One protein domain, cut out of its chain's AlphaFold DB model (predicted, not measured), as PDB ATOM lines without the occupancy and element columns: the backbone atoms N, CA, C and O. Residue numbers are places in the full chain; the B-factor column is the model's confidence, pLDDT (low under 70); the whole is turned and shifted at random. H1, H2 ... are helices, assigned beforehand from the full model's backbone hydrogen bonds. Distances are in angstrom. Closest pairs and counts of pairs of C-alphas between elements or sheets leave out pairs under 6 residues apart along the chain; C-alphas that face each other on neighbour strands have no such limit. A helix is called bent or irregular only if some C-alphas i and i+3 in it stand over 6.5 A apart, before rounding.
ATOM      1  N   GLN A  23      21.146  51.463 -41.432       83.75
ATOM      2  CA  GLN A  23      22.003  52.179 -42.378       83.75
ATOM      3  C   GLN A  23      23.416  52.374 -41.815       83.75
ATOM      4  O   GLN A  23      24.403  52.159 -42.526       83.75
ATOM      5  N   GLN A  24      23.522  52.745 -40.535       86.69
ATOM      6  CA  GLN A  24      24.803  52.942 -39.858       86.69
ATOM      7  C   GLN A  24      25.606  51.636 -39.805       86.69
ATOM      8  O   GLN A  24      26.765  51.603 -40.221       86.69
ATOM      9  N   CYS A  25      24.975  50.540 -39.372       87.38
ATOM     10  CA  CYS A  25      25.616  49.234 -39.270       87.38
ATOM     11  C   CYS A  25      26.015  48.677 -40.639       87.38
ATOM     12  O   CYS A  25      27.109  48.131 -40.778       87.38
ATOM     13  N   LEU A  26      25.183  48.847 -41.673       83.94
ATOM     14  CA  LEU A  26      25.533  48.431 -43.033       83.94
ATOM     15  C   LEU A  26      26.716  49.241 -43.581       83.94
ATOM     16  O   LEU A  26      27.631  48.675 -44.177       83.94
ATOM     17  N   THR A  27      26.726  50.554 -43.345       82.75
ATOM     18  CA  THR A  27      27.828  51.436 -43.755       82.75
ATOM     19  C   THR A  27      29.131  51.047 -43.059       82.75
ATOM     20  O   THR A  27      30.182  51.018 -43.699       82.75
ATOM     21  N   GLU A  28      29.073  50.693 -41.774       83.56
ATOM     22  CA  GLU A  28      30.225  50.200 -41.018       83.56
ATOM     23  C   GLU A  28      30.750  48.873 -41.586       83.56
ATOM     24  O   GLU A  28      31.955  48.740 -41.793       83.56
ATOM     25  N   GLN A  29      29.867  47.931 -41.945       80.38
ATOM     26  CA  GLN A  29      30.278  46.687 -42.611       80.38
ATOM     27  C   GLN A  29      30.954  46.953 -43.953       80.38
ATOM     28  O   GLN A  29      32.036  46.433 -44.220       80.38
ATOM     29  N   ILE A  30      30.353  47.803 -44.790       76.19
ATOM     30  CA  ILE A  30      30.938  48.171 -46.082       76.19
ATOM     31  C   ILE A  30      32.301  48.833 -45.868       76.19
ATOM     32  O   ILE A  30      33.253  48.457 -46.539       76.19
ATOM     33  N   ARG A  31      32.435  49.761 -44.914       78.31
ATOM     34  CA  ARG A  31      33.702  50.444 -44.615       78.31
ATOM     35  C   ARG A  31      34.781  49.483 -44.112       78.31
ATOM     36  O   ARG A  31      35.917  49.582 -44.569       78.31
ATOM     37  N   ASN A  32      34.433  48.567 -43.211       73.06
ATOM     38  CA  ASN A  32      35.368  47.591 -42.648       73.06
ATOM     39  C   ASN A  32      35.823  46.570 -43.704       73.06
ATOM     40  O   ASN A  32      36.983  46.166 -43.710       73.06
ATOM     41  N   ASN A  33      34.948  46.227 -44.654       66.88
ATOM     42  CA  ASN A  33      35.280  45.367 -45.791       66.88
ATOM     43  C   ASN A  33      35.969  46.127 -46.950       66.88
ATOM     44  O   ASN A  33      36.693  45.527 -47.746       66.88
ATOM     45  N   ALA A  34      35.803  47.453 -47.043       59.50
ATOM     46  CA  ALA A  34      36.355  48.304 -48.103       59.50
ATOM     47  C   ALA A  34      37.866  48.578 -47.985       59.50
ATOM     48  O   ALA A  34      38.411  49.314 -48.813       59.50
ATOM     49  N   GLU A  47      21.661  44.155 -59.477       89.38
ATOM     50  CA  GLU A  47      22.027  42.794 -59.073       89.38
ATOM     51  C   GLU A  47      23.395  42.758 -58.396       89.38
ATOM     52  O   GLU A  47      23.540  42.185 -57.319       89.38
ATOM     53  N   THR A  48      24.390  43.400 -59.013       88.75
ATOM     54  CA  THR A  48      25.762  43.443 -58.502       88.75
ATOM     55  C   THR A  48      25.812  44.166 -57.162       88.75
ATOM     56  O   THR A  48      26.405  43.659 -56.212       88.75
ATOM     57  N   THR A  49      25.132  45.308 -57.053       86.56
ATOM     58  CA  THR A  49      25.028  46.080 -55.809       86.56
ATOM     59  C   THR A  49      24.370  45.259 -54.699       86.56
ATOM     60  O   THR A  49      24.906  45.168 -53.594       86.56
ATOM     61  N   THR A  50      23.246  44.599 -54.999       87.81
ATOM     62  CA  THR A  50      22.510  43.774 -54.026       87.81
ATOM     63  C   THR A  50      23.342  42.570 -53.578       87.81
ATOM     64  O   THR A  50      23.458  42.293 -52.384       87.81
ATOM     65  N   LEU A  51      23.996  41.880 -54.515       89.56
ATOM     66  CA  LEU A  51      24.859  40.741 -54.209       89.56
ATOM     67  C   LEU A  51      26.088  41.150 -53.389       89.56
ATOM     68  O   LEU A  51      26.477  40.436 -52.465       89.56
ATOM     69  N   ASN A  52      26.692  42.300 -53.689       87.56
ATOM     70  CA  ASN A  52      27.814  42.830 -52.919       87.56
ATOM     71  C   ASN A  52      27.400  43.199 -51.490       87.56
ATOM     72  O   ASN A  52      28.166  42.941 -50.563       87.56
ATOM     73  N   ALA A  53      26.188  43.725 -51.288       85.44
ATOM     74  CA  ALA A  53      25.656  43.967 -49.951       85.44
ATOM     75  C   ALA A  53      25.517  42.658 -49.156       85.44
ATOM     76  O   ALA A  53      26.019  42.572 -48.035       85.44
ATOM     77  N   PHE A  54      24.935  41.608 -49.750       90.56
ATOM     78  CA  PHE A  54      24.854  40.297 -49.097       90.56
ATOM     79  C   PHE A  54      26.231  39.707 -48.791       90.56
ATOM     80  O   PHE A  54      26.454  39.239 -47.679       90.56
ATOM     81  N   ARG A  55      27.177  39.767 -49.735       91.50
ATOM     82  CA  ARG A  55      28.556  39.298 -49.518       91.50
ATOM     83  C   ARG A  55      29.255  40.058 -48.393       91.50
ATOM     84  O   ARG A  55      29.921  39.432 -47.578       91.50
ATOM     85  N   SER A  56      29.079  41.379 -48.338       87.94
ATOM     86  CA  SER A  56      29.635  42.232 -47.285       87.94
ATOM     87  C   SER A  56      29.074  41.863 -45.912       87.94
ATOM     88  O   SER A  56      29.824  41.740 -44.952       87.94
ATOM     89  N   ILE A  57      27.766  41.617 -45.811       88.00
ATOM     90  CA  ILE A  57      27.180  41.153 -44.550       88.00
ATOM     91  C   ILE A  57      27.689  39.746 -44.217       88.00
ATOM     92  O   ILE A  57      28.087  39.491 -43.088       88.00
ATOM     93  N   CYS A  58      27.735  38.834 -45.187       93.81
ATOM     94  CA  CYS A  58      28.132  37.450 -44.949       93.81
ATOM     95  C   CYS A  58      29.618  37.252 -44.634       93.81
ATOM     96  O   CYS A  58      29.960  36.214 -44.069       93.81
ATOM     97  N   SER A  59      30.492  38.216 -44.935       92.06
ATOM     98  CA  SER A  59      31.890  38.152 -44.493       92.06
ATOM     99  C   SER A  59      32.028  38.321 -42.977       92.06
ATOM    100  O   SER A  59      32.967  37.778 -42.399       92.06
ATOM    101  N   ASN A  60      31.109  39.048 -42.326       90.25
ATOM    102  CA  ASN A  60      31.152  39.299 -40.884       90.25
ATOM    103  C   ASN A  60      29.774  39.655 -40.285       90.25
ATOM    104  O   ASN A  60      29.580  40.704 -39.663       90.25
ATOM    105  N   PHE A  61      28.795  38.763 -40.446       92.44
ATOM    106  CA  PHE A  61      27.431  39.043 -39.992       92.44
ATOM    107  C   PHE A  61      27.331  39.153 -38.460       92.44
ATOM    108  O   PHE A  61      26.446  39.842 -37.964       92.44
ATOM    109  N   ASP A  62      28.248  38.544 -37.699       93.62
ATOM    110  CA  ASP A  62      28.289  38.695 -36.238       93.62
ATOM    111  C   ASP A  62      28.549  40.150 -35.824       93.62
ATOM    112  O   ASP A  62      27.816  40.709 -35.009       93.62
ATOM    113  N   SER A  63      29.543  40.803 -36.440       91.81
ATOM    114  CA  SER A  63      29.818  42.226 -36.212       91.81
ATOM    115  C   SER A  63      28.622  43.100 -36.597       91.81
ATOM    116  O   SER A  63      28.276  44.028 -35.862       91.81
ATOM    117  N   TYR A  64      27.950  42.770 -37.702       90.38
ATOM    118  CA  TYR A  64      26.741  43.470 -38.129       90.38
ATOM    119  C   TYR A  64      25.624  43.379 -37.077       90.38
ATOM    120  O   TYR A  64      25.052  44.400 -36.703       90.38
ATOM    121  N   ILE A  65      25.354  42.190 -36.531       94.50
ATOM    122  CA  ILE A  65      24.313  41.993 -35.510       94.50
ATOM    123  C   ILE A  65      24.698  42.664 -34.184       94.50
ATOM    124  O   ILE A  65      23.852  43.290 -33.542       94.50
ATOM    125  N   ARG A  66      25.972  42.597 -33.773       95.00
ATOM    126  CA  ARG A  66      26.452  43.302 -32.570       95.00
ATOM    127  C   ARG A  66      26.276  44.815 -32.675       95.00
ATOM    128  O   ARG A  66      25.980  45.452 -31.670       95.00
ATOM    129  N   CYS A  67      26.416  45.383 -33.872       93.50
ATOM    130  CA  CYS A  67      26.135  46.798 -34.100       93.50
ATOM    131  C   CYS A  67      24.658  47.142 -33.829       93.50
ATOM    132  O   CYS A  67      24.375  48.153 -33.190       93.50
ATOM    133  N   PHE A  68      23.713  46.280 -34.219       93.62
ATOM    134  CA  PHE A  68      22.301  46.465 -33.858       93.62
ATOM    135  C   PHE A  68      22.097  46.375 -32.346       93.62
ATOM    136  O   PHE A  68      21.453  47.244 -31.763       93.62
ATOM    137  N   GLN A  69      22.684  45.358 -31.709       95.25
ATOM    138  CA  GLN A  69      22.570  45.148 -30.267       95.25
ATOM    139  C   GLN A  69      23.049  46.360 -29.457       95.25
ATOM    140  O   GLN A  69      22.438  46.693 -28.445       95.25
ATOM    141  N   SER A  70      24.130  47.014 -29.889       94.19
ATOM    142  CA  SER A  70      24.695  48.160 -29.175       94.19
ATOM    143  C   SER A  70      23.969  49.476 -29.455       94.19
ATOM    144  O   SER A  70      23.904  50.318 -28.563       94.19
ATOM    145  N   ARG A  71      23.425  49.673 -30.666       93.00
ATOM    146  CA  ARG A  71      22.876  50.973 -31.090       93.00
ATOM    147  C   ARG A  71      21.355  51.085 -30.992       93.00
ATOM    148  O   ARG A  71      20.868  52.177 -30.713       93.00
ATOM    149  N   LEU A  72      20.601  49.996 -31.182       92.81
ATOM    150  CA  LEU A  72      19.131  50.041 -31.135       92.81
ATOM    151  C   LEU A  72      18.577  50.614 -29.819       92.81
ATOM    152  O   LEU A  72      17.732  51.504 -29.903       92.81
ATOM    153  N   PRO A  73      19.056  50.207 -28.620       90.62
ATOM    154  CA  PRO A  73      18.489  50.701 -27.361       90.62
ATOM    155  C   PRO A  73      18.619  52.217 -27.160       90.62
ATOM    156  O   PRO A  73      17.862  52.794 -26.385       90.62
ATOM    157  N   GLY A  74      19.586  52.854 -27.828       85.38
ATOM    158  CA  GLY A  74      19.831  54.294 -27.743       85.38
ATOM    159  C   GLY A  74      19.192  55.117 -28.863       85.38
ATOM    160  O   GLY A  74      19.314  56.340 -28.841       85.38
ATOM    161  N   SER A  75      18.544  54.487 -29.850       87.19
ATOM    162  CA  SER A  75      17.996  55.215 -30.995       87.19
ATOM    163  C   SER A  75      16.659  55.885 -30.671       87.19
ATOM    164  O   SER A  75      15.776  55.308 -30.031       87.19
ATOM    165  N   ILE A  76      16.499  57.114 -31.164       83.38
ATOM    166  CA  ILE A  76      15.251  57.885 -31.090       83.38
ATOM    167  C   ILE A  76      14.440  57.823 -32.394       83.38
ATOM    168  O   ILE A  76      13.316  58.328 -32.432       83.38
ATOM    169  N   ASP A  77      14.984  57.209 -33.450       86.56
ATOM    170  CA  ASP A  77      14.292  57.027 -34.727       86.56
ATOM    171  C   ASP A  77      13.090  56.079 -34.570       86.56
ATOM    172  O   ASP A  77      13.149  55.068 -33.867       86.56
ATOM    173  N   SER A  78      11.972  56.395 -35.226       83.62
ATOM    174  CA  SER A  78      10.737  55.610 -35.112       83.62
ATOM    175  C   SER A  78      10.903  54.181 -35.629       83.62
ATOM    176  O   SER A  78      10.401  53.239 -35.011       83.62
ATOM    177  N   THR A  79      11.640  54.001 -36.722       86.38
ATOM    178  CA  THR A  79      11.906  52.683 -37.302       86.38
ATOM    179  C   THR A  79      12.779  51.869 -36.361       86.38
ATOM    180  O   THR A  79      12.484  50.703 -36.109       86.38
ATOM    181  N   ASP A  80      13.803  52.476 -35.765       90.25
ATOM    182  CA  ASP A  80      14.679  51.790 -34.810       90.25
ATOM    183  C   ASP A  80      13.954  51.427 -33.501       90.25
ATOM    184  O   ASP A  80      14.159  50.342 -32.945       90.25
ATOM    185  N   ARG A  81      13.034  52.278 -33.028       88.69
ATOM    186  CA  ARG A  81      12.160  51.956 -31.887       88.69
ATOM    187  C   ARG A  81      11.247  50.770 -32.182       88.69
ATOM    188  O   ARG A  81      11.090  49.902 -31.325       88.69
ATOM    189  N   PHE A  82      10.691  50.691 -33.393       93.19
ATOM    190  CA  PHE A  82       9.961  49.506 -33.844       93.19
ATOM    191  C   PHE A  82      10.869  48.271 -33.878       93.19
ATOM    192  O   PHE A  82      10.505  47.221 -33.347       93.19
ATOM    193  N   LEU A  83      12.074  48.392 -34.447       92.94
ATOM    194  CA  LEU A  83      13.039  47.294 -34.514       92.94
ATOM    195  C   LEU A  83      13.439  46.794 -33.123       92.94
ATOM    196  O   LEU A  83      13.616  45.594 -32.952       92.94
ATOM    197  N   THR A  84      13.502  47.665 -32.116       93.12
ATOM    198  CA  THR A  84      13.798  47.282 -30.724       93.12
ATOM    199  C   THR A  84      12.777  46.287 -30.156       93.12
ATOM    200  O   THR A  84      13.146  45.413 -29.374       93.12
ATOM    201  N   LEU A  85      11.508  46.349 -30.579       94.44
ATOM    202  CA  LEU A  85      10.476  45.388 -30.158       94.44
ATOM    203  C   LEU A  85      10.703  43.985 -30.744       94.44
ATOM    204  O   LEU A  85      10.312  42.986 -30.137       94.44
ATOM    205  N   MET A  86      11.334  43.926 -31.919       94.75
ATOM    206  CA  MET A  86      11.517  42.716 -32.722       94.75
ATOM    207  C   MET A  86      12.946  42.177 -32.714       94.75
ATOM    208  O   MET A  86      13.183  41.075 -33.202       94.75
ATOM    209  N   PHE A  87      13.906  42.932 -32.184       95.31
ATOM    210  CA  PHE A  87      15.300  42.530 -32.176       95.31
ATOM    211  C   PHE A  87      15.540  41.408 -31.165       95.31
ATOM    212  O   PHE A  87      15.327  41.561 -29.964       95.31
ATOM    213  N   ASP A  88      16.052  40.292 -31.671       95.75
ATOM    214  CA  ASP A  88      16.610  39.199 -30.891       95.75
ATOM    215  C   ASP A  88      17.936  38.798 -31.544       95.75
ATOM    216  O   ASP A  88      17.983  38.412 -32.717       95.75
ATOM    217  N   TYR A  89      19.029  38.921 -30.787       95.25
ATOM    218  CA  TYR A  89      20.378  38.663 -31.295       95.25
ATOM    219  C   TYR A  89      20.505  37.243 -31.865       95.25
ATOM    220  O   TYR A  89      21.070  37.052 -32.942       95.25
ATOM    221  N   ARG A  90      19.959  36.236 -31.175       96.00
ATOM    222  CA  ARG A  90      20.105  34.828 -31.559       96.00
ATOM    223  C   ARG A  90      19.239  34.482 -32.768       96.00
ATOM    224  O   ARG A  90      19.679  33.711 -33.623       96.00
ATOM    225  N   ALA A  91      18.043  35.051 -32.864       96.44
ATOM    226  CA  ALA A  91      17.179  34.934 -34.033       96.44
ATOM    227  C   ALA A  91      17.856  35.539 -35.271       96.44
ATOM    228  O   ALA A  91      18.029  34.861 -36.285       96.44
ATOM    229  N   MET A  92      18.354  36.773 -35.156       96.56
ATOM    230  CA  MET A  92      19.061  37.447 -36.245       96.56
ATOM    231  C   MET A  92      20.333  36.682 -36.643       96.56
ATOM    232  O   MET A  92      20.591  36.489 -37.831       96.56
ATOM    233  N   TRP A  93      21.083  36.148 -35.675       97.12
ATOM    234  CA  TRP A  93      22.247  35.295 -35.935       97.12
ATOM    235  C   TRP A  93      21.883  34.017 -36.692       97.12
ATOM    236  O   TRP A  93      22.529  33.680 -37.683       97.12
ATOM    237  N   THR A  94      20.813  33.336 -36.277       97.62
ATOM    238  CA  THR A  94      20.281  32.137 -36.946       97.62
ATOM    239  C   THR A  94      19.886  32.448 -38.390       97.62
ATOM    240  O   THR A  94      20.232  31.699 -39.306       97.62
ATOM    241  N   ALA A  95      19.202  33.575 -38.604       97.81
ATOM    242  CA  ALA A  95      18.781  34.034 -39.920       97.81
ATOM    243  C   ALA A  95      19.972  34.301 -40.844       97.81
ATOM    244  O   ALA A  95      20.031  33.739 -41.939       97.81
ATOM    245  N   TYR A  96      20.940  35.111 -40.405       97.19
ATOM    246  CA  TYR A  96      22.104  35.447 -41.225       97.19
ATOM    247  C   TYR A  96      23.016  34.250 -41.461       97.19
ATOM    248  O   TYR A  96      23.450  34.056 -42.592       97.19
ATOM    249  N   ARG A  97      23.249  33.393 -40.458       97.50
ATOM    250  CA  ARG A  97      24.006  32.150 -40.661       97.50
ATOM    251  C   ARG A  97      23.382  31.289 -41.759       97.50
ATOM    252  O   ARG A  97      24.100  30.802 -42.629       97.50
ATOM    253  N   GLY A  98      22.057  31.140 -41.740       97.50
ATOM    254  CA  GLY A  98      21.329  30.404 -42.767       97.50
ATOM    255  C   GLY A  98      21.407  31.050 -44.145       97.50
ATOM    256  O   GLY A  98      21.857  30.412 -45.095       97.50
ATOM    257  N   LEU A  99      21.065  32.335 -44.248       97.50
ATOM    258  CA  LEU A  99      21.146  33.084 -45.504       97.50
ATOM    259  C   LEU A  99      22.545  33.010 -46.127       97.50
ATOM    260  O   LEU A  99      22.677  32.780 -47.325       97.50
ATOM    261  N   CYS A 100      23.588  33.165 -45.312       97.56
ATOM    262  CA  CYS A 100      24.966  33.118 -45.779       97.56
ATOM    263  C   CYS A 100      25.397  31.714 -46.216       97.56
ATOM    264  O   CYS A 100      26.211  31.603 -47.131       97.56
ATOM    265  N   SER A 101      24.820  30.650 -45.641       97.62
ATOM    266  CA  SER A 101      25.036  29.282 -46.132       97.62
ATOM    267  C   SER A 101      24.408  29.030 -47.508       97.62
ATOM    268  O   SER A 101      24.957  28.263 -48.294       97.62
ATOM    269  N   ASP A 102      23.329  29.743 -47.849       98.00
ATOM    270  CA  ASP A 102      22.639  29.626 -49.141       98.00
ATOM    271  C   ASP A 102      22.972  30.745 -50.134       98.00
ATOM    272  O   ASP A 102      22.403  30.802 -51.227       98.00
ATOM    273  N   LEU A 103      23.921  31.627 -49.804       96.94
ATOM    274  CA  LEU A 103      24.221  32.807 -50.614       96.94
ATOM    275  C   LEU A 103      24.606  32.448 -52.054       96.94
ATOM    276  O   LEU A 103      24.225  33.158 -52.979       96.94
ATOM    277  N   ASN A 104      25.319  31.341 -52.267       97.31
ATOM    278  CA  ASN A 104      25.695  30.903 -53.614       97.31
ATOM    279  C   ASN A 104      24.476  30.504 -54.458       97.31
ATOM    280  O   ASN A 104      24.427  30.813 -55.646       97.31
ATOM    281  N   VAL A 105      23.475  29.870 -53.842       97.00
ATOM    282  CA  VAL A 105      22.214  29.494 -54.500       97.00
ATOM    283  C   VAL A 105      21.359  30.733 -54.770       97.00
ATOM    284  O   VAL A 105      20.743  30.853 -55.831       97.00
ATOM    285  N   LEU A 106      21.347  31.678 -53.828       95.88
ATOM    286  CA  LEU A 106      20.625  32.940 -53.956       95.88
ATOM    287  C   LEU A 106      21.252  33.865 -55.007       95.88
ATOM    288  O   LEU A 106      20.540  34.558 -55.729       95.88
ATOM    289  N   ALA A 107      22.581  33.855 -55.135       96.06
ATOM    290  CA  ALA A 107      23.321  34.699 -56.069       96.06
ATOM    291  C   ALA A 107      22.917  34.453 -57.527       96.06
ATOM    292  O   ALA A 107      22.811  35.405 -58.299       96.06
ATOM    293  N   THR A 108      22.618  33.205 -57.902       96.69
ATOM    294  CA  THR A 108      22.150  32.877 -59.259       96.69
ATOM    295  C   THR A 108      20.714  33.341 -59.528       96.69
ATOM    296  O   THR A 108      20.250  33.263 -60.660       96.69
ATOM    297  N   ARG A 109      20.006  33.824 -58.497       96.31
ATOM    298  CA  ARG A 109      18.598  34.258 -58.517       96.31
ATOM    299  C   ARG A 109      18.414  35.691 -58.032       96.31
ATOM    300  O   ARG A 109      17.291  36.133 -57.805       96.31
ATOM    301  N   ILE A 110      19.506  36.443 -57.891       94.44
ATOM    302  CA  ILE A 110      19.504  37.763 -57.250       94.44
ATOM    303  C   ILE A 110      18.547  38.758 -57.920       94.44
ATOM    304  O   ILE A 110      18.013  39.645 -57.260       94.44
ATOM    305  N   ARG A 111      18.270  38.572 -59.217       94.75
ATOM    306  CA  ARG A 111      17.311  39.381 -59.972       94.75
ATOM    307  C   ARG A 111      15.899  39.343 -59.369       94.75
ATOM    308  O   ARG A 111      15.197  40.344 -59.444       94.75
ATOM    309  N   CYS A 112      15.511  38.234 -58.737       95.12
ATOM    310  CA  CYS A 112      14.221  38.103 -58.058       95.12
ATOM    311  C   CYS A 112      14.129  38.906 -56.757       95.12
ATOM    312  O   CYS A 112      13.025  39.150 -56.286       95.12
ATOM    313  N   LEU A 113      15.258  39.332 -56.182       93.81
ATOM    314  CA  LEU A 113      15.299  40.114 -54.941       93.81
ATOM    315  C   LEU A 113      15.400  41.622 -55.180       93.81
ATOM    316  O   LEU A 113      15.557  42.399 -54.237       93.81
ATOM    317  N   LEU A 114      15.363  42.053 -56.440       91.06
ATOM    318  CA  LEU A 114      15.390  43.469 -56.767       91.06
ATOM    319  C   LEU A 114      14.065  44.137 -56.395       91.06
ATOM    320  O   LEU A 114      13.003  43.522 -56.392       91.06
ATOM    321  N   SER A 115      14.126  45.440 -56.120       85.81
ATOM    322  CA  SER A 115      12.935  46.232 -55.814       85.81
ATOM    323  C   SER A 115      12.000  46.310 -57.026       85.81
ATOM    324  O   SER A 115      12.290  47.021 -57.992       85.81
ATOM    325  N   THR A 116      10.860  45.622 -56.948       90.81
ATOM    326  CA  THR A 116       9.733  45.740 -57.886       90.81
ATOM    327  C   THR A 116       8.612  46.607 -57.289       90.81
ATOM    328  O   THR A 116       8.634  46.897 -56.086       90.81
ATOM    329  N   PRO A 117       7.616  47.043 -58.083       94.75
ATOM    330  CA  PRO A 117       6.425  47.711 -57.553       94.75
ATOM    331  C   PRO A 117       5.695  46.894 -56.475       94.75
ATOM    332  O   PRO A 117       5.237  47.456 -55.483       94.75
ATOM    333  N   GLU A 118       5.634  45.572 -56.626       94.06
ATOM    334  CA  GLU A 118       4.995  44.658 -55.676       94.06
ATOM    335  C   GLU A 118       5.769  44.604 -54.357       94.06
ATOM    336  O   GLU A 118       5.168  44.738 -53.293       94.06
ATOM    337  N   VAL A 119       7.105  44.515 -54.418       92.25
ATOM    338  CA  VAL A 119       7.952  44.603 -53.219       92.25
ATOM    339  C   VAL A 119       7.734  45.947 -52.518       92.25
ATOM    340  O   VAL A 119       7.518  45.978 -51.310       92.25
ATOM    341  N   ARG A 120       7.725  47.067 -53.257       94.19
ATOM    342  CA  ARG A 120       7.485  48.406 -52.678       94.19
ATOM    343  C   ARG A 120       6.131  48.499 -51.981       94.19
ATOM    344  O   ARG A 120       6.069  49.018 -50.874       94.19
ATOM    345  N   ARG A 121       5.083  47.908 -52.560       95.38
ATOM    346  CA  ARG A 121       3.762  47.838 -51.925       95.38
ATOM    347  C   ARG A 121       3.799  47.097 -50.583       95.38
ATOM    348  O   ARG A 121       3.129  47.528 -49.646       95.38
ATOM    349  N   CYS A 122       4.586  46.025 -50.462       94.94
ATOM    350  CA  CYS A 122       4.790  45.351 -49.175       94.94
ATOM    351  C   CYS A 122       5.413  46.300 -48.132       94.94
ATOM    352  O   CYS A 122       4.982  46.318 -46.979       94.94
ATOM    353  N   TYR A 123       6.389  47.126 -48.536       92.94
ATOM    354  CA  TYR A 123       7.002  48.136 -47.663       92.94
ATOM    355  C   TYR A 123       6.048  49.276 -47.300       92.94
ATOM    356  O   TYR A 123       6.074  49.730 -46.160       92.94
ATOM    357  N   ASP A 124       5.187  49.723 -48.214       93.19
ATOM    358  CA  ASP A 124       4.218  50.786 -47.925       93.19
ATOM    359  C   ASP A 124       3.251  50.370 -46.808       93.19
ATOM    360  O   ASP A 124       3.025  51.129 -45.862       93.19
ATOM    361  N   ILE A 125       2.738  49.135 -46.867       92.38
ATOM    362  CA  ILE A 125       1.873  48.559 -45.824       92.38
ATOM    363  C   ILE A 125       2.652  48.396 -44.513       92.38
ATOM    364  O   ILE A 125       2.169  48.770 -43.442       92.38
ATOM    365  N   PHE A 126       3.881  47.886 -44.589       94.69
ATOM    366  CA  PHE A 126       4.751  47.752 -43.424       94.69
ATOM    367  C   PHE A 126       4.998  49.095 -42.727       94.69
ATOM    368  O   PHE A 126       4.848  49.188 -41.513       94.69
ATOM    369  N   ASN A 127       5.316  50.149 -43.480       93.12
ATOM    370  CA  ASN A 127       5.609  51.477 -42.940       93.12
ATOM    371  C   ASN A 127       4.388  52.110 -42.249       93.12
ATOM    372  O   ASN A 127       4.535  52.801 -41.235       93.12
ATOM    373  N   GLN A 128       3.176  51.841 -42.744       93.94
ATOM    374  CA  GLN A 128       1.938  52.203 -42.044       93.94
ATOM    375  C   GLN A 128       1.831  51.477 -40.694       93.94
ATOM    376  O   GLN A 128       1.572  52.117 -39.673       93.94
ATOM    377  N   GLY A 129       2.108  50.168 -40.665       94.06
ATOM    378  CA  GLY A 129       2.125  49.368 -39.436       94.06
ATOM    379  C   GLY A 129       3.185  49.826 -38.426       94.06
ATOM    380  O   GLY A 129       2.883  49.975 -37.242       94.06
ATOM    381  N   VAL A 130       4.403  50.133 -38.886       93.50
ATOM    382  CA  VAL A 130       5.476  50.716 -38.059       93.50
ATOM    383  C   VAL A 130       5.000  52.012 -37.409       93.50
ATOM    384  O   VAL A 130       5.106  52.176 -36.193       93.50
ATOM    385  N   THR A 131       4.408  52.908 -38.201       93.00
ATOM    386  CA  THR A 131       3.893  54.194 -37.712       93.00
ATOM    387  C   THR A 131       2.816  53.988 -36.645       93.00
ATOM    388  O   THR A 131       2.833  54.652 -35.609       93.00
ATOM    389  N   GLN A 132       1.905  53.032 -36.850       93.81
ATOM    390  CA  GLN A 132       0.872  52.686 -35.875       93.81
ATOM    391  C   GLN A 132       1.466  52.179 -34.552       93.81
ATOM    392  O   GLN A 132       1.084  52.670 -33.490       93.81
ATOM    393  N   VAL A 133       2.404  51.229 -34.600       94.69
ATOM    394  CA  VAL A 133       3.053  50.663 -33.403       94.69
ATOM    395  C   VAL A 133       3.793  51.743 -32.617       94.69
ATOM    396  O   VAL A 133       3.611  51.862 -31.407       94.69
ATOM    397  N   VAL A 134       4.584  52.573 -33.300       91.31
ATOM    398  CA  VAL A 134       5.367  53.638 -32.660       91.31
ATOM    399  C   VAL A 134       4.462  54.696 -32.026       91.31
ATOM    400  O   VAL A 134       4.766  55.182 -30.935       91.31
ATOM    401  N   ASN A 135       3.332  55.023 -32.662       92.56
ATOM    402  CA  ASN A 135       2.337  55.934 -32.096       92.56
ATOM    403  C   ASN A 135       1.668  55.350 -30.845       92.56
ATOM    404  O   ASN A 135       1.477  56.058 -29.860       92.56
ATOM    405  N   LEU A 136       1.337  54.056 -30.844       94.00
ATOM    406  CA  LEU A 136       0.784  53.392 -29.658       94.00
ATOM    407  C   LEU A 136       1.799  53.348 -28.511       94.00
ATOM    408  O   LEU A 136       1.424  53.561 -27.356       94.00
ATOM    409  N   GLN A 137       3.075  53.138 -28.838       91.69
ATOM    410  CA  GLN A 137       4.174  53.166 -27.879       91.69
ATOM    411  C   GLN A 137       4.380  54.568 -27.292       91.69
ATOM    412  O   GLN A 137       4.519  54.705 -26.082       91.69
ATOM    413  N   SER A 138       4.396  55.624 -28.116       89.75
ATOM    414  CA  SER A 138       4.577  57.003 -27.632       89.75
ATOM    415  C   SER A 138       3.402  57.488 -26.779       89.75
ATOM    416  O   SER A 138       3.601  58.241 -25.831       89.75
ATOM    417  N   GLN A 139       2.192  57.014 -27.072       92.88
ATOM    418  CA  GLN A 139       0.982  57.329 -26.313       92.88
ATOM    419  C   GLN A 139       0.783  56.429 -25.081       92.88
ATOM    420  O   GLN A 139      -0.209  56.599 -24.376       92.88
ATOM    421  N   SER A 140       1.678  55.464 -24.826       90.94
ATOM    422  CA  SER A 140       1.563  54.489 -23.726       90.94
ATOM    423  C   SER A 140       0.205  53.767 -23.685       90.94
ATOM    424  O   SER A 140      -0.351  53.524 -22.617       90.94
ATOM    425  N   ARG A 141      -0.370  53.455 -24.859       92.31
ATOM    426  CA  ARG A 141      -1.716  52.847 -24.962       92.31
ATOM    427  C   ARG A 141      -1.716  51.324 -24.908       92.31
ATOM    428  O   ARG A 141      -2.780  50.734 -24.756       92.31
ATOM    429  N   LEU A 142      -0.550  50.711 -25.070       91.62
ATOM    430  CA  LEU A 142      -0.332  49.275 -24.965       91.62
ATOM    431  C   LEU A 142       0.885  49.028 -24.080       91.62
ATOM    432  O   LEU A 142       1.824  49.827 -24.073       91.62
ATOM    433  N   ASP A 143       0.855  47.917 -23.356       93.50
ATOM    434  CA  ASP A 143       2.016  47.411 -22.642       93.50
ATOM    435  C   ASP A 143       3.064  46.853 -23.620       93.50
ATOM    436  O   ASP A 143       2.837  46.715 -24.827       93.50
ATOM    437  N   GLU A 144       4.251  46.540 -23.100       91.06
ATOM    438  CA  GLU A 144       5.353  46.035 -23.922       91.06
ATOM    439  C   GLU A 144       4.972  44.744 -24.661       91.06
ATOM    440  O   GLU A 144       5.311  44.575 -25.832       91.06
ATOM    441  N   TYR A 145       4.222  43.857 -24.004       92.38
ATOM    442  CA  TYR A 145       3.761  42.606 -24.597       92.38
ATOM    443  C   TYR A 145       2.816  42.850 -25.785       92.38
ATOM    444  O   TYR A 145       3.034  42.305 -26.872       92.38
ATOM    445  N   GLY A 146       1.818  43.726 -25.629       94.44
ATOM    446  CA  GLY A 146       0.909  44.115 -26.706       94.44
ATOM    447  C   GLY A 146       1.628  44.783 -27.880       94.44
ATOM    448  O   GLY A 146       1.347  44.466 -29.039       94.44
ATOM    449  N   LEU A 147       2.604  45.653 -27.601       95.44
ATOM    450  CA  LEU A 147       3.432  46.287 -28.633       95.44
ATOM    451  C   LEU A 147       4.280  45.267 -29.402       95.44
ATOM    452  O   LEU A 147       4.328  45.330 -30.631       95.44
ATOM    453  N   ARG A 148       4.909  44.311 -28.708       95.75
ATOM    454  CA  ARG A 148       5.695  43.235 -29.335       95.75
ATOM    455  C   ARG A 148       4.828  42.334 -30.213       95.75
ATOM    456  O   ARG A 148       5.231  42.027 -31.332       95.75
ATOM    457  N   ASN A 149       3.624  41.969 -29.771       95.38
ATOM    458  CA  ASN A 149       2.696  41.174 -30.583       95.38
ATOM    459  C   ASN A 149       2.236  41.928 -31.836       95.38
ATOM    460  O   ASN A 149       2.166  41.350 -32.924       95.38
ATOM    461  N   LEU A 150       1.951  43.229 -31.720       96.44
ATOM    462  CA  LEU A 150       1.583  44.039 -32.878       96.44
ATOM    463  C   LEU A 150       2.760  44.191 -33.853       96.44
ATOM    464  O   LEU A 150       2.577  44.003 -35.055       96.44
ATOM    465  N   ALA A 151       3.965  44.456 -33.344       96.94
ATOM    466  CA  ALA A 151       5.175  44.520 -34.159       96.94
ATOM    467  C   ALA A 151       5.450  43.184 -34.871       96.94
ATOM    468  O   ALA A 151       5.746  43.175 -36.064       96.94
ATOM    469  N   CYS A 152       5.244  42.062 -34.177       97.69
ATOM    470  CA  CYS A 152       5.352  40.722 -34.740       97.69
ATOM    471  C   CYS A 152       4.390  40.513 -35.917       97.69
ATOM    472  O   CYS A 152       4.828  40.105 -36.993       97.69
ATOM    473  N   ASN A 153       3.108  40.861 -35.758       97.88
ATOM    474  CA  ASN A 153       2.130  40.777 -36.848       97.88
ATOM    475  C   ASN A 153       2.538  41.637 -38.051       97.88
ATOM    476  O   ASN A 153       2.517  41.152 -39.179       97.88
ATOM    477  N   VAL A 154       2.943  42.889 -37.816       97.56
ATOM    478  CA  VAL A 154       3.374  43.817 -38.875       97.56
ATOM    479  C   VAL A 154       4.588  43.266 -39.632       97.56
ATOM    480  O   VAL A 154       4.603  43.266 -40.865       97.56
ATOM    481  N   SER A 155       5.591  42.746 -38.918       97.12
ATOM    482  CA  SER A 155       6.770  42.116 -39.518       97.12
ATOM    483  C   SER A 155       6.408  40.868 -40.323       97.12
ATOM    484  O   SER A 155       6.808  40.754 -41.480       97.12
ATOM    485  N   VAL A 156       5.623  39.948 -39.755       97.94
ATOM    486  CA  VAL A 156       5.244  38.698 -40.431       97.94
ATOM    487  C   VAL A 156       4.383  38.960 -41.665       97.94
ATOM    488  O   VAL A 156       4.634  38.346 -42.699       97.94
ATOM    489  N   GLN A 157       3.443  39.909 -41.621       98.12
ATOM    490  CA  GLN A 157       2.652  40.296 -42.797       98.12
ATOM    491  C   GLN A 157       3.530  40.827 -43.934       98.12
ATOM    492  O   GLN A 157       3.348  40.445 -45.093       98.12
ATOM    493  N   ARG A 158       4.523  41.668 -43.615       97.44
ATOM    494  CA  ARG A 158       5.498  42.136 -44.606       97.44
ATOM    495  C   ARG A 158       6.261  40.963 -45.217       97.44
ATOM    496  O   ARG A 158       6.368  40.876 -46.438       97.44
ATOM    497  N   TYR A 159       6.771  40.059 -44.385       98.06
ATOM    498  CA  TYR A 159       7.540  38.907 -44.849       98.06
ATOM    499  C   TYR A 159       6.703  37.953 -45.703       98.06
ATOM    500  O   TYR A 159       7.186  37.486 -46.730       98.06
ATOM    501  N   GLN A 160       5.438  37.718 -45.355       98.12
ATOM    502  CA  GLN A 160       4.501  36.955 -46.185       98.12
ATOM    503  C   GLN A 160       4.312  37.607 -47.561       98.12
ATOM    504  O   GLN A 160       4.400  36.926 -48.578       98.12
ATOM    505  N   CYS A 161       4.121  38.926 -47.605       98.19
ATOM    506  CA  CYS A 161       3.994  39.668 -48.858       98.19
ATOM    507  C   CYS A 161       5.266  39.559 -49.718       98.19
ATOM    508  O   CYS A 161       5.196  39.151 -50.876       98.19
ATOM    509  N   GLU A 162       6.441  39.847 -49.150       97.31
ATOM    510  CA  GLU A 162       7.715  39.779 -49.880       97.31
ATOM    511  C   GLU A 162       8.014  38.361 -50.386       97.31
ATOM    512  O   GLU A 162       8.388  38.173 -51.541       97.31
ATOM    513  N   THR A 163       7.809  37.344 -49.548       97.62
ATOM    514  CA  THR A 163       8.084  35.946 -49.914       97.62
ATOM    515  C   THR A 163       7.167  35.438 -51.013       97.62
ATOM    516  O   THR A 163       7.632  34.675 -51.854       97.62
ATOM    517  N   GLN A 164       5.912  35.888 -51.076       97.69
ATOM    518  CA  GLN A 164       5.024  35.588 -52.201       97.69
ATOM    519  C   GLN A 164       5.555  36.183 -53.508       97.69
ATOM    520  O   GLN A 164       5.590  35.487 -54.522       97.69
ATOM    521  N   VAL A 165       6.029  37.435 -53.480       97.81
ATOM    522  CA  VAL A 165       6.624  38.086 -54.659       97.81
ATOM    523  C   VAL A 165       7.885  37.347 -55.112       97.81
ATOM    524  O   VAL A 165       8.031  37.040 -56.295       97.81
ATOM    525  N   TYR A 166       8.772  36.999 -54.179       97.75
ATOM    526  CA  TYR A 166       9.999  36.266 -54.499       97.75
ATOM    527  C   TYR A 166       9.705  34.858 -55.022       97.75
ATOM    528  O   TYR A 166      10.294  34.463 -56.025       97.75
ATOM    529  N   SER A 167       8.752  34.143 -54.415       97.88
ATOM    530  CA  SER A 167       8.337  32.800 -54.848       97.88
ATOM    531  C   SER A 167       7.693  32.802 -56.232       97.88
ATOM    532  O   SER A 167       7.871  31.851 -56.987       97.88
ATOM    533  N   PHE A 168       6.960  33.865 -56.575       97.69
ATOM    534  CA  PHE A 168       6.394  34.037 -57.911       97.69
ATOM    535  C   PHE A 168       7.484  34.206 -58.981       97.69
ATOM    536  O   PHE A 168       7.328  33.713 -60.095       97.69
ATOM    537  N   CYS A 169       8.593  34.875 -58.649       97.62
ATOM    538  CA  CYS A 169       9.738  35.018 -59.550       97.62
ATOM    539  C   CYS A 169      10.567  33.725 -59.656       97.62
ATOM    540  O   CYS A 169      10.875  33.283 -60.761       97.62
ATOM    541  N   ASP A 170      10.930  33.126 -58.519       98.25
ATOM    542  CA  ASP A 170      11.645  31.850 -58.424       98.25
ATOM    543  C   ASP A 170      11.335  31.192 -57.068       98.25
ATOM    544  O   ASP A 170      11.592  31.765 -56.006       98.25
ATOM    545  N   ALA A 171      10.805  29.965 -57.097       98.12
ATOM    546  CA  ALA A 171      10.375  29.252 -55.895       98.12
ATOM    547  C   ALA A 171      11.504  29.083 -54.862       98.12
ATOM    548  O   ALA A 171      11.285  29.269 -53.667       98.12
ATOM    549  N   GLN A 172      12.732  28.808 -55.312       98.00
ATOM    550  CA  GLN A 172      13.867  28.605 -54.417       98.00
ATOM    551  C   GLN A 172      14.340  29.927 -53.794       98.00
ATOM    552  O   GLN A 172      14.711  29.954 -52.619       98.00
ATOM    553  N   ALA A 173      14.296  31.040 -54.537       97.62
ATOM    554  CA  ALA A 173      14.529  32.367 -53.959       97.62
ATOM    555  C   ALA A 173      13.486  32.686 -52.873       97.62
ATOM    556  O   ALA A 173      13.846  33.152 -51.789       97.62
ATOM    557  N   GLY A 174      12.217  32.366 -53.139       97.81
ATOM    558  CA  GLY A 174      11.122  32.451 -52.174       97.81
ATOM    559  C   GLY A 174      11.390  31.674 -50.883       97.81
ATOM    560  O   GLY A 174      11.357  32.255 -49.798       97.81
ATOM    561  N   GLU A 175      11.744  30.393 -50.992       98.38
ATOM    562  CA  GLU A 175      12.049  29.521 -49.849       98.38
ATOM    563  C   GLU A 175      13.249  30.007 -49.017       98.38
ATOM    564  O   GLU A 175      13.214  29.979 -47.778       98.38
ATOM    565  N   ILE A 176      14.320  30.466 -49.679       98.50
ATOM    566  CA  ILE A 176      15.511  31.022 -49.017       98.50
ATOM    567  C   ILE A 176      15.136  32.272 -48.218       98.50
ATOM    568  O   ILE A 176      15.484  32.370 -47.036       98.50
ATOM    569  N   MET A 177      14.404  33.205 -48.832       98.25
ATOM    570  CA  MET A 177      14.018  34.456 -48.182       98.25
ATOM    571  C   MET A 177      12.981  34.244 -47.082       98.25
ATOM    572  O   MET A 177      13.085  34.867 -46.029       98.25
ATOM    573  N   GLN A 178      12.040  33.315 -47.257       98.44
ATOM    574  CA  GLN A 178      11.099  32.925 -46.208       98.44
ATOM    575  C   GLN A 178      11.835  32.380 -44.985       98.44
ATOM    576  O   GLN A 178      11.594  32.810 -43.857       98.44
ATOM    577  N   SER A 179      12.780  31.466 -45.216       98.44
ATOM    578  CA  SER A 179      13.602  30.899 -44.150       98.44
ATOM    579  C   SER A 179      14.411  31.985 -43.438       98.44
ATOM    580  O   SER A 179      14.489  31.980 -42.209       98.44
ATOM    581  N   PHE A 180      14.971  32.938 -44.186       98.44
ATOM    582  CA  PHE A 180      15.705  34.072 -43.628       98.44
ATOM    583  C   PHE A 180      14.809  34.953 -42.751       98.44
ATOM    584  O   PHE A 180      15.101  35.138 -41.570       98.44
ATOM    585  N   PHE A 181      13.695  35.443 -43.291       98.12
ATOM    586  CA  PHE A 181      12.813  36.364 -42.584       98.12
ATOM    587  C   PHE A 181      12.205  35.753 -41.323       98.12
ATOM    588  O   PHE A 181      12.263  36.360 -40.256       98.12
ATOM    589  N   TYR A 182      11.673  34.532 -41.410       98.06
ATOM    590  CA  TYR A 182      11.043  33.894 -40.256       98.06
ATOM    591  C   TYR A 182      12.062  33.421 -39.215       98.06
ATOM    592  O   TYR A 182      11.748  33.409 -38.031       98.06
ATOM    593  N   ALA A 183      13.306  33.107 -39.593       97.75
ATOM    594  CA  ALA A 183      14.355  32.904 -38.588       97.75
ATOM    595  C   ALA A 183      14.709  34.192 -37.838       97.75
ATOM    596  O   ALA A 183      15.113  34.111 -36.682       97.75
ATOM    597  N   GLY A 184      14.560  35.350 -38.490       96.31
ATOM    598  CA  GLY A 184      14.963  36.652 -37.964       96.31
ATOM    599  C   GLY A 184      14.016  37.253 -36.928       96.31
ATOM    600  O   GLY A 184      14.426  38.175 -36.229       96.31
ATOM    601  N   VAL A 185      12.783  36.750 -36.794       96.38
ATOM    602  CA  VAL A 185      11.868  37.195 -35.728       96.38
ATOM    603  C   VAL A 185      12.128  36.442 -34.416       96.38
ATOM    604  O   VAL A 185      12.596  35.301 -34.457       96.38
ATOM    605  N   PRO A 186      11.803  37.022 -33.243       96.00
ATOM    606  CA  PRO A 186      11.980  36.351 -31.958       96.00
ATOM    607  C   PRO A 186      11.218  35.015 -31.883       96.00
ATOM    608  O   PRO A 186      10.164  34.888 -32.513       96.00
ATOM    609  N   PRO A 187      11.688  34.031 -31.091       94.94
ATOM    610  CA  PRO A 187      10.994  32.750 -30.920       94.94
ATOM    611  C   PRO A 187       9.516  32.902 -30.548       94.94
ATOM    612  O   PRO A 187       8.662  32.328 -31.211       94.94
ATOM    613  N   THR A 188       9.207  33.788 -29.600       94.75
ATOM    614  CA  THR A 188       7.828  34.078 -29.175       94.75
ATOM    615  C   THR A 188       6.943  34.579 -30.317       94.75
ATOM    616  O   THR A 188       5.763  34.246 -30.371       94.75
ATOM    617  N   CYS A 189       7.504  35.343 -31.261       96.81
ATOM    618  CA  CYS A 189       6.785  35.798 -32.446       96.81
ATOM    619  C   CYS A 189       6.501  34.644 -33.416       96.81
ATOM    620  O   CYS A 189       5.401  34.560 -33.965       96.81
ATOM    621  N   ARG A 190       7.461  33.730 -33.611       95.75
ATOM    622  CA  ARG A 190       7.233  32.528 -34.427       95.75
ATOM    623  C   ARG A 190       6.149  31.646 -33.835       95.75
ATOM    624  O   ARG A 190       5.239  31.268 -34.563       95.75
ATOM    625  N   ASP A 191       6.219  31.389 -32.532       94.38
ATOM    626  CA  ASP A 191       5.246  30.557 -31.820       94.38
ATOM    627  C   ASP A 191       3.841  31.166 -31.912       94.38
ATOM    628  O   ASP A 191       2.876  30.474 -32.227       94.38
ATOM    629  N   TYR A 192       3.736  32.486 -31.727       93.62
ATOM    630  CA  TYR A 192       2.479  33.225 -31.833       93.62
ATOM    631  C   TYR A 192       1.892  33.227 -33.257       93.62
ATOM    632  O   TYR A 192       0.677  33.135 -33.427       93.62
ATOM    633  N   THR A 193       2.732  33.326 -34.291       95.62
ATOM    634  CA  THR A 193       2.281  33.421 -35.695       95.62
ATOM    635  C   THR A 193       2.240  32.089 -36.437       95.62
ATOM    636  O   THR A 193       1.778  32.043 -37.577       95.62
ATOM    637  N   GLY A 194       2.745  31.010 -35.835       95.69
ATOM    638  CA  GLY A 194       2.908  29.711 -36.489       95.69
ATOM    639  C   GLY A 194       3.888  29.732 -37.667       95.69
ATOM    640  O   GLY A 194       3.787  28.898 -38.568       95.69
ATOM    641  N   THR A 195       4.813  30.696 -37.715       95.12
ATOM    642  CA  THR A 195       5.767  30.814 -38.827       95.12
ATOM    643  C   THR A 195       6.929  29.834 -38.681       95.12
ATOM    644  O   THR A 195       7.506  29.659 -37.609       95.12
ATOM    645  N   TYR A 196       7.307  29.203 -39.796       95.06
ATOM    646  CA  TYR A 196       8.346  28.174 -39.839       95.06
ATOM    647  C   TYR A 196       9.563  28.612 -40.657       95.06
ATOM    648  O   TYR A 196       9.425  29.118 -41.768       95.06
ATOM    649  N   SER A 197      10.766  28.329 -40.153       96.94
ATOM    650  CA  SER A 197      12.017  28.507 -40.895       96.94
ATOM    651  C   SER A 197      12.931  27.295 -40.761       96.94
ATOM    652  O   SER A 197      13.292  26.902 -39.647       96.94
ATOM    653  N   ARG A 198      13.438  26.786 -41.892       96.81
ATOM    654  CA  ARG A 198      14.448  25.715 -41.889       96.81
ATOM    655  C   ARG A 198      15.740  26.113 -41.170       96.81
ATOM    656  O   ARG A 198      16.403  25.258 -40.595       96.81
ATOM    657  N   TYR A 199      16.087  27.402 -41.137       97.38
ATOM    658  CA  TYR A 199      17.294  27.869 -40.448       97.38
ATOM    659  C   TYR A 199      17.182  27.736 -38.934       97.38
ATOM    660  O   TYR A 199      18.177  27.446 -38.278       97.38
ATOM    661  N   THR A 200      15.979  27.879 -38.375       95.19
ATOM    662  CA  THR A 200      15.764  27.639 -36.940       95.19
ATOM    663  C   THR A 200      15.939  26.167 -36.583       95.19
ATOM    664  O   THR A 200      16.502  25.862 -35.540       95.19
ATOM    665  N   HIS A 201      15.576  25.250 -37.478       90.88
ATOM    666  CA  HIS A 201      15.838  23.824 -37.289       90.88
ATOM    667  C   HIS A 201      17.335  23.486 -37.422       90.88
ATOM    668  O   HIS A 201      17.880  22.732 -36.623       90.88
TER     669      HIS A 201
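AT A GLANCE: This is residues 23 to 34 and 47 to 201 of the 228 residues of an uncharacterized protein of Lottia gigantea (UniProt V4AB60). Six helices, H8, H9, H10, H5, H3 and H1, make one curved row, each running opposite to the one before it, with the long hairpin of H8 and H9 at one end of the row. H4 lies across H8 and H9 near the link that joins them and reaches back to the end of H3, while H2 packs on H1 and H5 with the short H6 and H7 beside it. The printed part has 167 residues with twelve named helices, H1 to H12 in chain order, and no named strand; the class is all helix. It is compact, with a radius of gyration of the C-alphas of 15.7 A, and spans 46 by 35 by 32 A.

HOW THE PARTS SIT: The hub is H9, residues 144 to 169, touching five helices. It forms helical hairpins with H8, residues 117 to 138, at 2 degrees, closest C-alphas Cys 122 and Arg 158, 5.6 A, and with H10, residues 171 to 184, at 13 degrees through residues 156 to 168 of H9 alone, closest C-alphas Ser 167 and Gly 174, 3.9 A. H10 touches H5, residues 89 to 101, at a shallow tilt of 22 degrees, opposite ways; C-alphas Met 92 and Gly 184 are closest, 4.5 A. H5 touches H3, residues 61 to 74, at a shallow tilt of 29 degrees, opposite ways, closest C-alphas Phe 61 and Tyr 96, 6.5 A. H4, residues 78 to 86, is about perpendicular to H9, at 85 degrees, and touches its residues 147 to 152 alone; C-alphas Leu 85 and Arg 148 are closest, 5.3 A. H1, residues 23 to 34, touches H2, residues 47 to 59, about perpendicular at 83 degrees, through residues 53 to 57 of H2 alone, closest C-alphas Ile 30 and Ser 56, 6.2 A. H2 also touches H7, residues 110 to 113, with its residues 47 to 51 alone, closest C-alphas Glu 47 and Arg 111, 5.9 A, and only just touches H6, residues 103 to 107, with 3 pairs within 8 A, through residues 51 to 55 of H2 alone, closest C-alphas Leu 51 and Ala 107, 6.5 A. H11, residues 187 to 193, touches residues 149 to 156 of H9 alone, closest C-alphas Cys 152 and Cys 189, 5.6 A; H12, residues 198 to 201, touches H5, closest C-alphas Gly 98 and Tyr 199, 5.3 A. Every O i to N i+4 pair is within hydrogen-bond range in H1, H2, H5, H6, H8, H9, H10 and H11, against 8 of 10 in H3 and 3 of 5 in H4; H7 and H12 are too short for such a pair.

IN THESE COORDINATES: H9 is 37.5 A from first to last C-alpha, H8 31.4 A, H3 21.0 A and H10 19.9 A. H3 is only just irregular, C-alphas 70 and 73 being 6.9 A apart. H1 begins at C-alpha 23 (22.003, 52.179, -42.378), and H12 ends at C-alpha 201 (15.838, 23.824, -37.289).

THE WHOLE: The C-alphas of Thr 108 and Ser 140 are the two farthest apart, 46.4 A. Residues 35 to 46 are not printed, and C-alphas 34 and 47 are 18.9 A apart across the cut. The links that are printed whole, H2 to H3 through H11 to H12, are tight. Mean pLDDT of the printed part is 93.2; residues 33 to 34 are under 70.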